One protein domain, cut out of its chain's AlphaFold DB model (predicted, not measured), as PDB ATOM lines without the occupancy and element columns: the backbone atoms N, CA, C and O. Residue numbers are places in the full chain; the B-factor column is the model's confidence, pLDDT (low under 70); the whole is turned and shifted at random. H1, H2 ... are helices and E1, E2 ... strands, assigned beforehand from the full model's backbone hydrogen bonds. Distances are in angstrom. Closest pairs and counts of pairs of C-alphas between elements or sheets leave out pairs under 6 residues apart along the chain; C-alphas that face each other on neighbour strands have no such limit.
ATOM      1  N   HIS A  17     197.545 147.594 180.260       97.44
ATOM      2  CA  HIS A  17     198.952 147.174 180.271       97.44
ATOM      3  C   HIS A  17     199.730 147.778 181.451       97.44
ATOM      4  O   HIS A  17     200.678 147.177 181.947       97.44
ATOM      5  N   ASN A  18     199.320 148.946 181.960       97.50
ATOM      6  CA  ASN A  18     199.956 149.576 183.121       97.50
ATOM      7  C   ASN A  18     199.654 148.850 184.443       97.50
ATOM      8  O   ASN A  18     200.325 149.113 185.438       97.50
ATOM      9  N   TYR A  19     198.676 147.944 184.442       96.50
ATOM     10  CA  TYR A  19     198.182 147.248 185.629       96.50
ATOM     11  C   TYR A  19     198.349 145.723 185.541       96.50
ATOM     12  O   TYR A  19     197.884 145.011 186.425       96.50
ATOM     13  N   GLY A  20     199.006 145.212 184.492       96.12
ATOM     14  CA  GLY A  20     199.161 143.768 184.273       96.12
ATOM     15  C   GLY A  20     197.849 143.052 183.929       96.12
ATOM     16  O   GLY A  20     197.743 141.848 184.137       96.12
ATOM     17  N   LEU A  21     196.856 143.795 183.430       96.81
ATOM     18  CA  LEU A  21     195.523 143.290 183.086       96.81
ATOM     19  C   LEU A  21     195.318 143.117 181.578       96.81
ATOM     20  O   LEU A  21     194.239 142.714 181.154       96.81
ATOM     21  N   ALA A  22     196.332 143.427 180.770       98.12
ATOM     22  CA  ALA A  22     196.287 143.265 179.327       98.12
ATOM     23  C   ALA A  22     197.560 142.618 178.788       98.12
ATOM     24  O   ALA A  22     198.630 142.712 179.395       98.12
ATOM     25  N   ILE A  23     197.413 141.963 177.641       98.25
ATOM     26  CA  ILE A  23     198.492 141.385 176.849       98.25
ATOM     27  C   ILE A  23     198.243 141.683 175.373       98.25
ATOM     28  O   ILE A  23     197.097 141.719 174.931       98.25
ATOM     29  N   ASP A  24     199.329 141.817 174.617       98.50
ATOM     30  CA  ASP A  24     199.285 141.810 173.159       98.50
ATOM     31  C   ASP A  24     199.894 140.501 172.661       98.50
ATOM     32  O   ASP A  24     200.908 140.040 173.200       98.50
ATOM     33  N   PHE A  25     199.307 139.906 171.624       98.56
ATOM     34  CA  PHE A  25     199.830 138.681 171.020       98.56
ATOM     35  C   PHE A  25     200.150 138.837 169.529       98.56
ATOM     36  O   PHE A  25     199.713 139.760 168.843       98.56
ATOM     37  N   ALA A  26     200.949 137.900 169.027       98.50
ATOM     38  CA  ALA A  26     201.218 137.701 167.610       98.50
ATOM     39  C   ALA A  26     201.349 136.199 167.344       98.50
ATOM     40  O   ALA A  26     201.612 135.423 168.267       98.50
ATOM     41  N   LEU A  27     201.194 135.782 166.089       98.44
ATOM     42  CA  LEU A  27     201.362 134.378 165.722       98.44
ATOM     43  C   LEU A  27     202.827 134.105 165.388       98.44
ATOM     44  O   LEU A  27     203.459 134.856 164.643       98.44
ATOM     45  N   GLN A  28     203.356 133.004 165.915       98.00
ATOM     46  CA  GLN A  28     204.662 132.479 165.537       98.00
ATOM     47  C   GLN A  28     204.480 131.285 164.601       98.00
ATOM     48  O   GLN A  28     203.840 130.294 164.950       98.00
ATOM     49  N   LYS A  29     205.079 131.358 163.412       96.81
ATOM     50  CA  LYS A  29     205.126 130.239 162.468       96.81
ATOM     51  C   LYS A  29     206.129 129.181 162.921       96.81
ATOM     52  O   LYS A  29     207.031 129.435 163.716       96.81
ATOM     53  N   LYS A  30     206.031 127.990 162.324       93.94
ATOM     54  CA  LYS A  30     206.946 126.861 162.585       93.94
ATOM     55  C   LYS A  30     208.416 127.169 162.281       93.94
ATOM     56  O   LYS A  30     209.293 126.551 162.871       93.94
ATOM     57  N   ASP A  31     208.687 128.105 161.373       96.12
ATOM     58  CA  ASP A  31     210.041 128.570 161.046       96.12
ATOM     59  C   ASP A  31     210.579 129.632 162.029       96.12
ATOM     60  O   ASP A  31     211.688 130.133 161.858       96.12
ATOM     61  N   GLY A  32     209.802 129.972 163.063       97.12
ATOM     62  CA  GLY A  32     210.135 130.960 164.084       97.12
ATOM     63  C   GLY A  32     209.758 132.398 163.721       97.12
ATOM     64  O   GLY A  32     209.851 133.270 164.588       97.12
ATOM     65  N   SER A  33     209.310 132.665 162.488       97.69
ATOM     66  CA  SER A  33     208.889 134.007 162.079       97.69
ATOM     67  C   SER A  33     207.612 134.449 162.800       97.69
ATOM     68  O   SER A  33     206.707 133.650 163.040       97.69
ATOM     69  N   ILE A  34     207.548 135.736 163.149       98.31
ATOM     70  CA  ILE A  34     206.390 136.357 163.804       98.31
ATOM     71  C   ILE A  34     205.563 137.107 162.765       98.31
ATOM     72  O   ILE A  34     206.118 137.846 161.948       98.31
ATOM     73  N   ILE A  35     204.244 136.932 162.807       98.19
ATOM     74  CA  ILE A  35     203.302 137.591 161.904       98.19
ATOM     75  C   ILE A  35     202.122 138.218 162.654       98.19
ATOM     76  O   ILE A  35     201.677 137.730 163.693       98.19
ATOM     77  N   TRP A  36     201.596 139.287 162.055       98.06
ATOM     78  CA  TRP A  36     200.370 139.985 162.447       98.06
ATOM     79  C   TRP A  36     199.342 139.854 161.321       98.06
ATOM     80  O   TRP A  36     198.947 140.839 160.701       98.06
ATOM     81  N   ASP A  37     198.998 138.611 160.991       97.94
ATOM     82  CA  ASP A  37     198.070 138.274 159.915       97.94
ATOM     83  C   ASP A  37     196.831 137.606 160.515       97.94
ATOM     84  O   ASP A  37     196.914 136.504 161.058       97.94
ATOM     85  N   MET A  38     195.694 138.302 160.443       97.88
ATOM     86  CA  MET A  38     194.423 137.808 160.974       97.88
ATOM     87  C   MET A  38     193.757 136.765 160.079       97.88
ATOM     88  O   MET A  38     192.757 136.195 160.495       97.88
ATOM     89  N   GLU A  39     194.263 136.511 158.875       98.25
ATOM     90  CA  GLU A  39     193.701 135.523 157.945       98.25
ATOM     91  C   GLU A  39     194.576 134.264 157.848       98.25
ATOM     92  O   GLU A  39     194.242 133.324 157.129       98.25
ATOM     93  N   TYR A  40     195.710 134.234 158.555       98.25
ATOM     94  CA  TYR A  40     196.629 133.104 158.524       98.25
ATOM     95  C   TYR A  40     195.993 131.840 159.116       98.25
ATOM     96  O   TYR A  40     195.525 131.841 160.251       98.25
ATOM     97  N   ASP A  41     196.041 130.757 158.341       98.06
ATOM     98  CA  ASP A  41     195.641 129.402 158.732       98.06
ATOM     99  C   ASP A  41     196.865 128.476 158.618       98.06
ATOM    100  O   ASP A  41     197.133 127.848 157.587       98.06
ATOM    101  N   GLY A  42     197.696 128.467 159.660       96.75
ATOM    102  CA  GLY A  42     198.924 127.678 159.721       96.75
ATOM    103  C   GLY A  42     198.690 126.210 160.051       96.75
ATOM    104  O   GLY A  42     199.551 125.368 159.754       96.75
ATOM    105  N   ASN A  43     197.548 125.900 160.663       96.19
ATOM    106  CA  ASN A  43     197.151 124.543 161.020       96.19
ATOM    107  C   ASN A  43     196.302 123.848 159.927       96.19
ATOM    108  O   ASN A  43     196.161 122.625 159.968       96.19
ATOM    109  N   GLN A  44     195.873 124.596 158.903       97.00
ATOM    110  CA  GLN A  44     195.119 124.160 157.722       97.00
ATOM    111  C   GLN A  44     193.732 123.588 158.046       97.00
ATOM    112  O   GLN A  44     193.259 122.677 157.359       97.00
ATOM    113  N   ASN A  45     193.074 124.093 159.092       97.75
ATOM    114  CA  ASN A  45     191.736 123.648 159.487       97.75
ATOM    115  C   ASN A  45     190.597 124.463 158.839       97.75
ATOM    116  O   ASN A  45     189.422 124.182 159.094       97.75
ATOM    117  N   GLY A  46     190.924 125.436 157.983       98.06
ATOM    118  CA  GLY A  46     189.967 126.316 157.318       98.06
ATOM    119  C   GLY A  46     189.494 127.487 158.182       98.06
ATOM    120  O   GLY A  46     188.525 128.153 157.808       98.06
ATOM    121  N   LYS A  47     190.134 127.736 159.329       97.94
ATOM    122  CA  LYS A  47     189.877 128.875 160.214       97.94
ATOM    123  C   LYS A  47     191.149 129.694 160.398       97.94
ATOM    124  O   LYS A  47     192.258 129.191 160.310       97.94
ATOM    125  N   SER A  48     190.964 130.978 160.683       98.31
ATOM    126  CA  SER A  48     192.064 131.850 161.076       98.31
ATOM    127  C   SER A  48     192.600 131.452 162.452       98.31
ATOM    128  O   SER A  48     191.857 131.502 163.436       98.31
ATOM    129  N   ASP A  49     193.903 131.170 162.536       98.62
ATOM    130  CA  ASP A  49     194.602 130.914 163.801       98.62
ATOM    131  C   ASP A  49     194.455 132.114 164.762       98.62
ATOM    132  O   ASP A  49     194.371 131.950 165.979       98.62
ATOM    133  N   TRP A  50     194.393 133.343 164.229       98.75
ATOM    134  CA  TRP A  50     194.197 134.557 165.027       98.75
ATOM    135  C   TRP A  50     192.845 134.542 165.737       98.75
ATOM    136  O   TRP A  50     192.757 134.835 166.930       98.75
ATOM    137  N   LEU A  51     191.785 134.190 165.005       98.56
ATOM    138  CA  LEU A  51     190.443 134.107 165.569       98.56
ATOM    139  C   LEU A  51     190.315 132.937 166.544       98.56
ATOM    140  O   LEU A  51     189.620 133.081 167.544       98.56
ATOM    141  N   GLU A  52     191.032 131.833 166.333       98.62
ATOM    142  CA  GLU A  52     191.082 130.739 167.307       98.62
ATOM    143  C   GLU A  52     191.721 131.182 168.637       98.62
ATOM    144  O   GLU A  52     191.175 130.886 169.703       98.62
ATOM    145  N   VAL A  53     192.813 131.963 168.608       98.56
ATOM    146  CA  VAL A  53     193.388 132.572 169.829       98.56
ATOM    147  C   VAL A  53     192.366 133.471 170.524       98.56
ATOM    148  O   VAL A  53     192.199 133.378 171.741       98.56
ATOM    149  N   VAL A  54     191.659 134.317 169.770       98.62
ATOM    150  CA  VAL A  54     190.630 135.222 170.310       98.62
ATOM    151  C   VAL A  54     189.476 134.446 170.943       98.62
ATOM    152  O   VAL A  54     189.038 134.791 172.039       98.62
ATOM    153  N   GLU A  55     188.977 133.401 170.281       98.62
ATOM    154  CA  GLU A  55     187.913 132.545 170.808       98.62
ATOM    155  C   GLU A  55     188.339 131.916 172.136       98.62
ATOM    156  O   GLU A  55     187.615 132.038 173.126       98.62
ATOM    157  N   ILE A  56     189.543 131.336 172.198       98.56
ATOM    158  CA  ILE A  56     190.101 130.773 173.433       98.56
ATOM    159  C   ILE A  56     190.225 131.856 174.510       98.56
ATOM    160  O   ILE A  56     189.758 131.651 175.630       98.56
ATOM    161  N   ALA A  57     190.790 133.020 174.192       98.31
ATOM    162  CA  ALA A  57     190.957 134.114 175.145       98.31
ATOM    163  C   ALA A  57     189.615 134.569 175.742       98.31
ATOM    164  O   ALA A  57     189.497 134.719 176.959       98.31
ATOM    165  N   LYS A  58     188.568 134.685 174.917       98.06
ATOM    166  CA  LYS A  58     187.209 134.994 175.383       98.06
ATOM    167  C   LYS A  58     186.666 133.927 176.332       98.06
ATOM    168  O   LYS A  58     186.052 134.274 177.337       98.06
ATOM    169  N   THR A  59     186.933 132.639 176.085       98.06
ATOM    170  CA  THR A  59     186.545 131.575 177.040       98.06
ATOM    171  C   THR A  59     187.268 131.674 178.385       98.06
ATOM    172  O   THR A  59     186.735 131.224 179.397       98.06
ATOM    173  N   LEU A  60     188.454 132.291 178.413       96.94
ATOM    174  CA  LEU A  60     189.233 132.552 179.627       96.94
ATOM    175  C   LEU A  60     188.832 133.858 180.335       96.94
ATOM    176  O   LEU A  60     189.395 134.170 181.383       96.94
ATOM    177  N   GLY A  61     187.868 134.609 179.793       96.31
ATOM    178  CA  GLY A  61     187.368 135.854 180.380       96.31
ATOM    179  C   GLY A  61     188.059 137.128 179.889       96.31
ATOM    180  O   GLY A  61     187.872 138.176 180.501       96.31
ATOM    181  N   PHE A  62     188.841 137.067 178.808       98.06
ATOM    182  CA  PHE A  62     189.369 138.273 178.169       98.06
ATOM    183  C   PHE A  62     188.330 138.935 177.258       98.06
ATOM    184  O   PHE A  62     187.595 138.268 176.526       98.06
ATOM    185  N   GLU A  63     188.348 140.260 177.228       98.06
ATOM    186  CA  GLU A  63     187.836 141.056 176.122       98.06
ATOM    187  C   GLU A  63     188.912 141.232 175.047       98.06
ATOM    188  O   GLU A  63     190.111 141.183 175.324       98.06
ATOM    189  N   TRP A  64     188.479 141.442 173.803       98.50
ATOM    190  CA  TRP A  64     189.369 141.575 172.654       98.50
ATOM    191  C   TRP A  64     189.266 142.959 172.017       98.50
ATOM    192  O   TRP A  64     188.177 143.407 171.653       98.50
ATOM    193  N   GLY A  65     190.408 143.612 171.794       98.06
ATOM    194  CA  GLY A  65     190.469 144.943 171.187       98.06
ATOM    195  C   GLY A  65     189.950 145.001 169.744       98.06
ATOM    196  O   GLY A  65     189.525 146.059 169.273       98.06
ATOM    197  N   GLY A  66     189.886 143.866 169.041       97.88
ATOM    198  CA  GLY A  66     189.256 143.771 167.719       97.88
ATOM    199  C   GLY A  66     187.731 143.957 167.719       97.88
ATOM    200  O   GLY A  66     187.161 144.325 166.680       97.88
ATOM    201  N   ASP A  67     187.076 143.774 168.872       97.75
ATOM    202  CA  ASP A  67     185.636 144.003 169.050       97.75
ATOM    203  C   ASP A  67     185.295 145.476 169.327       97.75
ATOM    204  O   ASP A  67     184.125 145.874 169.260       97.75
ATOM    205  N   TRP A  68     186.289 146.324 169.612       96.12
ATOM    206  CA  TRP A  68     186.046 147.730 169.907       96.12
ATOM    207  C   TRP A  68     185.382 148.454 168.726       96.12
ATOM    208  O   TRP A  68     185.728 148.289 167.553       96.12
ATOM    209  N   LYS A  69     184.413 149.327 169.034       94.25
ATOM    210  CA  LYS A  69     183.652 150.075 168.011       94.25
ATOM    211  C   LYS A  69     184.515 151.060 167.221       94.25
ATOM    212  O   LYS A  69     184.166 151.431 166.102       94.25
ATOM    213  N   ARG A  70     185.591 151.554 167.829       90.56
ATOM    214  CA  ARG A  70     186.550 152.506 167.260       90.56
ATOM    215  C   ARG A  70     187.940 152.129 167.753       90.56
ATOM    216  O   ARG A  70     188.046 151.573 168.836       90.56
ATOM    217  N   PHE A  71     188.964 152.479 166.975       88.50
ATOM    218  CA  PHE A  71     190.367 152.217 167.318       88.50
ATOM    219  C   PHE A  71     190.645 150.744 167.624       88.50
ATOM    220  O   PHE A  71     191.257 150.436 168.635       88.50
ATOM    221  N   LYS A  72     190.167 149.846 166.754       95.50
ATOM    222  CA  LYS A  72     190.387 148.408 166.907       95.50
ATOM    223  C   LYS A  72     191.869 148.101 167.069       95.50
ATOM    224  O   LYS A  72     192.668 148.503 166.222       95.50
ATOM    225  N   ASP A  73     192.178 147.361 168.121       97.44
ATOM    226  CA  ASP A  73     193.521 146.913 168.447       97.44
ATOM    227  C   ASP A  73     193.532 145.385 168.439       97.44
ATOM    228  O   ASP A  73     193.111 144.724 169.383       97.44
ATOM    229  N   TYR A  74     193.877 144.813 167.288       98.25
ATOM    230  CA  TYR A  74     193.699 143.382 167.057       98.25
ATOM    231  C   TYR A  74     194.607 142.489 167.916       98.25
ATOM    232  O   TYR A  74     194.149 141.406 168.281       98.25
ATOM    233  N   PRO A  75     195.858 142.871 168.239       98.50
ATOM    234  CA  PRO A  75     196.695 142.123 169.182       98.50
ATOM    235  C   PRO A  75     196.192 142.128 170.624       98.50
ATOM    236  O   PRO A  75     196.541 141.220 171.375       98.50
ATOM    237  N   HIS A  76     195.417 143.142 171.012       98.56
ATOM    238  CA  HIS A  76     195.143 143.452 172.412       98.56
ATOM    239  C   HIS A  76     194.050 142.569 173.017       98.56
ATOM    240  O   HIS A  76     192.942 142.452 172.483       98.56
ATOM    241  N   LEU A  77     194.348 141.998 174.180       98.62
ATOM    242  CA  LEU A  77     193.421 141.276 175.046       98.62
ATOM    243  C   LEU A  77     193.478 141.884 176.450       98.62
ATOM    244  O   LEU A  77     194.569 142.099 176.977       98.62
ATOM    245  N   GLU A  78     192.329 142.106 177.085       98.31
ATOM    246  CA  GLU A  78     192.254 142.650 178.449       98.31
ATOM    247  C   GLU A  78     191.264 141.904 179.341       98.31
ATOM    248  O   GLU A  78     190.227 141.438 178.883       98.31
ATOM    249  N   MET A  79     191.573 141.793 180.632       96.81
ATOM    250  CA  MET A  79     190.629 141.323 181.643       96.81
ATOM    251  C   MET A  79     190.002 142.522 182.345       96.81
ATOM    252  O   MET A  79     190.710 143.294 182.995       96.81
TER     253      MET A  79
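This is residues 17 to 79 of the 82 residues of the protein "M15 family metallopeptidase" of Lactobacillus delbrueckii subsp. bulgaricus (UniProt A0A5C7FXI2). This model has little regular structure: a small ribbon of two short strands, E1 and E2, with one helix, H1, running much the way E2 does, and long loops making most of the rest. Residues 63 to 64 pair with E2, antiparallel. The printed part has 63 residues, in the order E1, H1, E2; its class is mixed, with 17 residues in named elements. It is only just compact, close to loose, with a radius of gyration of the C-alphas of 12.2 A, spanning 33 by 23 by 22 A.

Find C-alpha 22 at (196.287, 143.265, 179.327), where E1, residues 22 to 24, begins. E2, residues 76 to 78, ends at C-alpha 78, (192.254, 142.650, 178.449). H1, residues 49 to 59, runs 15.5 A from C-alpha 49 at (194.602, 130.914, 163.801).

Look first at E1 and E2, antiparallel at 161 degrees; N 23 and O 77 are within hydrogen-bond range at 2.9 A. The closest C-alphas of H1 and E2, those of Ala 57 and Leu 77, are 7.6 A apart. In H1 every O i to N i+4 pair is within hydrogen-bond range.

The C-alphas farthest apart, of Tyr 19 and Gln 44, are 36.3 A apart. Both links, E1 to H1 and H1 to E2, are long. The printed part has no cut, and no printed residue is under 70 in pLDDT.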